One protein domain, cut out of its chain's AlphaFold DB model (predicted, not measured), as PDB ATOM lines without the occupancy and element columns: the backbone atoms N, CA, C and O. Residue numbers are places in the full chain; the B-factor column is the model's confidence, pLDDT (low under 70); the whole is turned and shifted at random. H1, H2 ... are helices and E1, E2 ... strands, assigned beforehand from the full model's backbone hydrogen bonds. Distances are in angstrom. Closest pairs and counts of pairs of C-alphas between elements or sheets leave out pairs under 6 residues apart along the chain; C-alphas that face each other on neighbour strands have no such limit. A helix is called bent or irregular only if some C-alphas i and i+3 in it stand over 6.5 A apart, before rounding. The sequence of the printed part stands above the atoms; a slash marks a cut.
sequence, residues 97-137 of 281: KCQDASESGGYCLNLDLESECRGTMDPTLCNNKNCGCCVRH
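AT A GLANCE: This is residues 97 to 137 of the 281 residues of an uncharacterized protein of Penaeus vannamei (UniProt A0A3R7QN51). A small sheet of three antiparallel strands has the last strand, E3, in the middle, and a short helix, H1, joins its two edge strands, E1 and E2, at the end of the sheet where E1 finishes. Residues 97 to 105, with no named element, lead into E1 at its other end, and a loop of residues 123 to 130 turns E2 back into E3. The printed part has 41 residues, in the order E1, H1, E2, E3; the class is mixed, helices and strands, with under half of the residues in named elements. The whole is compact, with a radius of gyration of the C-alphas of 8.7 A, but flat in outline, spanning 24 by 20 by 10 A.

HOW THE PARTS SIT: E1, residues 106 to 110, is an edge strand and the antiparallel neighbour of E3, residues 131 to 135, at 149 degrees; N 107 and O 134 are within hydrogen-bond range at 3.0 A. E3 is also antiparallel to the other edge strand, E2, residues 120 to 122, at 140 degrees, with N 122 and O 133 at 2.8 A; E2 and E3 form a hairpin. H1, residues 111 to 116, is on the sheet at a height over the sheet of 6.0 A, but over none of its strands, only just, as 2 of its C-alphas fall on E1 and 2 on E3. The closest C-alphas of H1 and E3 are those of Leu 111 and Cys 131, 5.2 A apart. E1, H1 and E2 make a split strand-helix-strand unit, two strands running the same way with E3 between them, and its crossover is right-handed. In H1, 0 of 2 O i to N i+4 pairs and 2 of 3 O i to N i+3 pairs are within hydrogen-bond range.

IN THESE COORDINATES: E1 begins at C-alpha 106 (96.803, 88.345, 55.480) and is 13.3 A long. H1 measures 9.8 A and is irregular, with C-alphas 112 and 115 8.0 A apart. E2 measures 6.5 A. E3, 12.5 A long, ends at C-alpha 135 (96.230, 84.191, 55.124).

THE WHOLE: The two C-alphas farthest apart are those of Glu 103 and Asp 112, at 24.9 A. The printed part has no cut and no long link. Its mean pLDDT is 83.7, and no printed residue is under 70.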
ATOM      1  N   LYS A  97      99.451  91.161  63.379       89.81
ATOM      2  CA  LYS A  97      99.432  89.699  63.600       89.81
ATOM      3  C   LYS A  97      98.766  88.890  62.471       89.81
ATOM      4  O   LYS A  97      99.092  87.724  62.307       89.81
ATOM      5  N   CYS A  98      97.841  89.488  61.719       90.38
ATOM      6  CA  CYS A  98      97.234  88.885  60.533       90.38
ATOM      7  C   CYS A  98      98.016  89.231  59.255       90.38
ATOM      8  O   CYS A  98      98.221  88.363  58.413       90.38
ATOM      9  N   GLN A  99      98.494  90.471  59.115       88.62
ATOM     10  CA  GLN A  99      99.317  90.868  57.966       88.62
ATOM     11  C   GLN A  99     100.621  90.057  57.908       88.62
ATOM     12  O   GLN A  99     100.945  89.494  56.873       88.62
ATOM     13  N   ASP A 100     101.292  89.891  59.040       87.31
ATOM     14  CA  ASP A 100     102.584  89.213  59.167       87.31
ATOM     15  C   ASP A 100     102.453  87.679  59.230       87.31
ATOM     16  O   ASP A 100     103.454  86.967  59.314       87.31
ATOM     17  N   ALA A 101     101.227  87.141  59.188       82.31
ATOM     18  CA  ALA A 101     100.969  85.702  59.250       82.31
ATOM     19  C   ALA A 101     101.481  84.939  58.014       82.31
ATOM     20  O   ALA A 101     101.624  83.717  58.046       82.31
ATOM     21  N   SER A 102     101.765  85.648  56.917       75.81
ATOM     22  CA  SER A 102     102.462  85.105  55.751       75.81
ATOM     23  C   SER A 102     103.261  86.182  55.031       75.81
ATOM     24  O   SER A 102     102.942  87.363  55.115       75.81
ATOM     25  N   GLU A 103     104.239  85.759  54.228       70.81
ATOM     26  CA  GLU A 103     104.984  86.645  53.321       70.81
ATOM     27  C   GLU A 103     104.078  87.402  52.334       70.81
ATOM     28  O   GLU A 103     104.436  88.485  51.877       70.81
ATOM     29  N   SER A 104     102.910  86.843  51.998       71.12
ATOM     30  CA  SER A 104     101.954  87.452  51.062       71.12
ATOM     31  C   SER A 104     101.043  88.495  51.704       71.12
ATOM     32  O   SER A 104     100.256  89.120  50.991       71.12
ATOM     33  N   GLY A 105     101.073  88.632  53.030       81.62
ATOM     34  CA  GLY A 105     100.049  89.365  53.758       81.62
ATOM     35  C   GLY A 105      98.786  88.536  54.024       81.62
ATOM     36  O   GLY A 105      98.331  87.753  53.185       81.62
ATOM     37  N   GLY A 106      98.187  88.732  55.196       87.75
ATOM     38  CA  GLY A 106      96.803  88.345  55.480       87.75
ATOM     39  C   GLY A 106      95.852  89.544  55.485       87.75
ATOM     40  O   GLY A 106      96.283  90.695  55.572       87.75
ATOM     41  N   TYR A 107      94.548  89.287  55.403       88.50
ATOM     42  CA  TYR A 107      93.505  90.301  55.591       88.50
ATOM     43  C   TYR A 107      92.323  89.745  56.386       88.50
ATOM     44  O   TYR A 107      91.994  88.567  56.281       88.50
ATOM     45  N   CYS A 108      91.695  90.584  57.210       90.25
ATOM     46  CA  CYS A 108      90.532  90.176  57.996       90.25
ATOM     47  C   CYS A 108      89.252  90.238  57.162       90.25
ATOM     48  O   CYS A 108      88.963  91.258  56.539       90.25
ATOM     49  N   LEU A 109      88.457  89.175  57.212       88.38
ATOM     50  CA  LEU A 109      87.114  89.111  56.638       88.38
ATOM     51  C   LEU A 109      86.150  88.426  57.609       88.38
ATOM     52  O   LEU A 109      86.585  87.794  58.575       88.38
ATOM     53  N   ASN A 110      84.846  88.620  57.415       85.81
ATOM     54  CA  ASN A 110      83.855  88.016  58.305       85.81
ATOM     55  C   ASN A 110      83.859  86.492  58.153       85.81
ATOM     56  O   ASN A 110      84.052  85.992  57.052       85.81
ATOM     57  N   LEU A 111      83.624  85.756  59.239       82.69
ATOM     58  CA  LEU A 111      83.629  84.287  59.206       82.69
ATOM     59  C   LEU A 111      82.572  83.695  58.252       82.69
ATOM     60  O   LEU A 111      82.805  82.628  57.700       82.69
ATOM     61  N   ASP A 112      81.473  84.407  57.972       77.00
ATOM     62  CA  ASP A 112      80.478  83.997  56.965       77.00
ATOM     63  C   ASP A 112      80.986  84.090  55.513       77.00
ATOM     64  O   ASP A 112      80.324  83.613  54.595       77.00
ATOM     65  N   LEU A 113      82.161  84.688  55.299       79.50
ATOM     66  CA  LEU A 113      82.815  84.848  54.000       79.50
ATOM     67  C   LEU A 113      84.030  83.922  53.838       79.50
ATOM     68  O   LEU A 113      84.913  84.205  53.032       79.50
ATOM     69  N   GLU A 114      84.104  82.812  54.581       78.19
ATOM     70  CA  GLU A 114      85.206  81.844  54.462       78.19
ATOM     71  C   GLU A 114      85.427  81.387  53.010       78.19
ATOM     72  O   GLU A 114      86.564  81.293  52.558       78.19
ATOM     73  N   SER A 115      84.355  81.207  52.235       76.31
ATOM     74  CA  SER A 115      84.433  80.850  50.812       76.31
ATOM     75  C   SER A 115      85.068  81.930  49.924       76.31
ATOM     76  O   SER A 115      85.568  81.622  48.842       76.31
ATOM     77  N   GLU A 116      85.081  83.192  50.361       80.38
ATOM     78  CA  GLU A 116      85.776  84.286  49.675       80.38
ATOM     79  C   GLU A 116      87.275  84.322  50.026       80.38
ATOM     80  O   GLU A 116      88.072  84.943  49.310       80.38
ATOM     81  N   CYS A 117      87.691  83.636  51.097       82.44
ATOM     82  CA  CYS A 117      89.092  83.537  51.474       82.44
ATOM     83  C   CYS A 117      89.865  82.637  50.502       82.44
ATOM     84  O   CYS A 117      89.791  81.415  50.541       82.44
ATOM     85  N   ARG A 118      90.702  83.249  49.654       73.81
ATOM     86  CA  ARG A 118      91.666  82.535  48.792       73.81
ATOM     87  C   ARG A 118      92.954  82.178  49.544       73.81
ATOM     88  O   ARG A 118      94.044  82.620  49.157       73.81
ATOM     89  N   GLY A 119      92.812  81.469  50.657       78.31
ATOM     90  CA  GLY A 119      93.900  81.082  51.546       78.31
ATOM     91  C   GLY A 119      93.399  80.309  52.765       78.31
ATOM     92  O   GLY A 119      92.301  79.772  52.765       78.31
ATOM     93  N   THR A 120      94.196  80.266  53.833       82.25
ATOM     94  CA  THR A 120      93.757  79.635  55.090       82.25
ATOM     95  C   THR A 120      93.169  80.677  56.022       82.25
ATOM     96  O   THR A 120      93.808  81.696  56.291       82.25
ATOM     97  N   MET A 121      91.972  80.407  56.538       85.81
ATOM     98  CA  MET A 121      91.325  81.258  57.525       85.81
ATOM     99  C   MET A 121      91.783  80.898  58.943       85.81
ATOM    100  O   MET A 121      91.662  79.753  59.372       85.81
ATOM    101  N   ASP A 122      92.291  81.883  59.681       88.50
ATOM    102  CA  ASP A 122      92.598  81.767  61.108       88.50
ATOM    103  C   ASP A 122      91.706  82.733  61.919       88.50
ATOM    104  O   ASP A 122      91.893  83.955  61.845       88.50
ATOM    105  N   PRO A 123      90.746  82.229  62.718       87.56
ATOM    106  CA  PRO A 123      89.815  83.060  63.485       87.56
ATOM    107  C   PRO A 123      90.474  83.820  64.652       87.56
ATOM    108  O   PRO A 123      89.854  84.689  65.260       87.56
ATOM    109  N   THR A 124      91.730  83.522  64.998       88.50
ATOM    110  CA  THR A 124      92.415  84.081  66.178       88.50
ATOM    111  C   THR A 124      93.264  85.317  65.862       88.50
ATOM    112  O   THR A 124      93.589  86.134  66.737       88.50
ATOM    113  N   LEU A 125      93.613  85.498  64.588       89.69
ATOM    114  CA  LEU A 125      94.533  86.544  64.151       89.69
ATOM    115  C   LEU A 125      93.852  87.890  63.890       89.69
ATOM    116  O   LEU A 125      94.541  88.899  63.789       89.69
ATOM    117  N   CYS A 126      92.521  87.963  63.871       90.19
ATOM    118  CA  CYS A 126      91.790  89.232  63.852       90.19
ATOM    119  C   CYS A 126      91.459  89.713  65.277       90.19
ATOM    120  O   CYS A 126      91.620  88.988  66.260       90.19
ATOM    121  N   ASN A 127      91.081  90.986  65.429       86.06
ATOM    122  CA  ASN A 127      90.737  91.558  66.744       86.06
ATOM    123  C   ASN A 127      89.285  91.277  67.152       86.06
ATOM    124  O   ASN A 127      88.950  91.310  68.334       86.06
ATOM    125  N   ASN A 128      88.425  91.022  66.171       83.75
ATOM    126  CA  ASN A 128      87.018  90.733  66.370       83.75
ATOM    127  C   ASN A 128      86.796  89.223  66.234       83.75
ATOM    128  O   ASN A 128      87.266  88.625  65.272       83.75
ATOM    129  N   LYS A 129      86.067  88.633  67.187       83.50
ATOM    130  CA  LYS A 129      85.770  87.193  67.246       83.50
ATOM    131  C   LYS A 129      84.932  86.690  66.069       83.50
ATOM    132  O   LYS A 129      84.939  85.497  65.808       83.50
ATOM    133  N   ASN A 130      84.246  87.594  65.374       83.69
ATOM    134  CA  ASN A 130      83.413  87.277  64.212       83.69
ATOM    135  C   ASN A 130      84.152  87.496  62.881       83.69
ATOM    136  O   ASN A 130      83.559  87.411  61.807       83.69
ATOM    137  N   CYS A 131      85.456  87.778  62.951       88.12
ATOM    138  CA  CYS A 131      86.332  87.934  61.802       88.12
ATOM    139  C   CYS A 131      87.433  86.874  61.846       88.12
ATOM    140  O   CYS A 131      88.029  86.640  62.895       88.12
ATOM    141  N   GLY A 132      87.753  86.299  60.693       88.94
ATOM    142  CA  GLY A 132      88.930  85.463  60.510       88.94
ATOM    143  C   GLY A 132      89.962  86.152  59.633       88.94
ATOM    144  O   GLY A 132      89.636  86.946  58.749       88.94
ATOM    145  N   CYS A 133      91.230  85.871  59.908       91.31
ATOM    146  CA  CYS A 133      92.333  86.316  59.083       91.31
ATOM    147  C   CYS A 133      92.487  85.348  57.922       91.31
ATOM    148  O   CYS A 133      92.855  84.195  58.127       91.31
ATOM    149  N   CYS A 134      92.228  85.818  56.713       89.38
ATOM    150  CA  CYS A 134      92.549  85.077  55.514       89.38
ATOM    151  C   CYS A 134      94.020  85.265  55.175       89.38
ATOM    152  O   CYS A 134      94.441  86.336  54.730       89.38
ATOM    153  N   VAL A 135      94.799  84.217  55.397       86.25
ATOM    154  CA  VAL A 135      96.230  84.191  55.124       86.25
ATOM    155  C   VAL A 135      96.436  83.636  53.719       86.25
ATOM    156  O   VAL A 135      96.209  82.449  53.476       86.25
ATOM    157  N   ARG A 136      96.858  84.488  52.775       77.00
ATOM    158  CA  ARG A 136      97.160  84.037  51.409       77.00
ATOM    159  C   ARG A 136      98.488  83.298  51.395       77.00
ATOM    160  O   ARG A 136      99.528  83.834  51.775       77.00
ATOM    161  N   HIS A 137      98.486  82.084  50.864       75.69
ATOM    162  CA  HIS A 137      99.734  81.349  50.686       75.69
ATOM    163  C   HIS A 137     100.533  81.936  49.527       75.69
ATOM    164  O   HIS A 137      99.997  82.221  48.453       75.69
TER     165      HIS A 137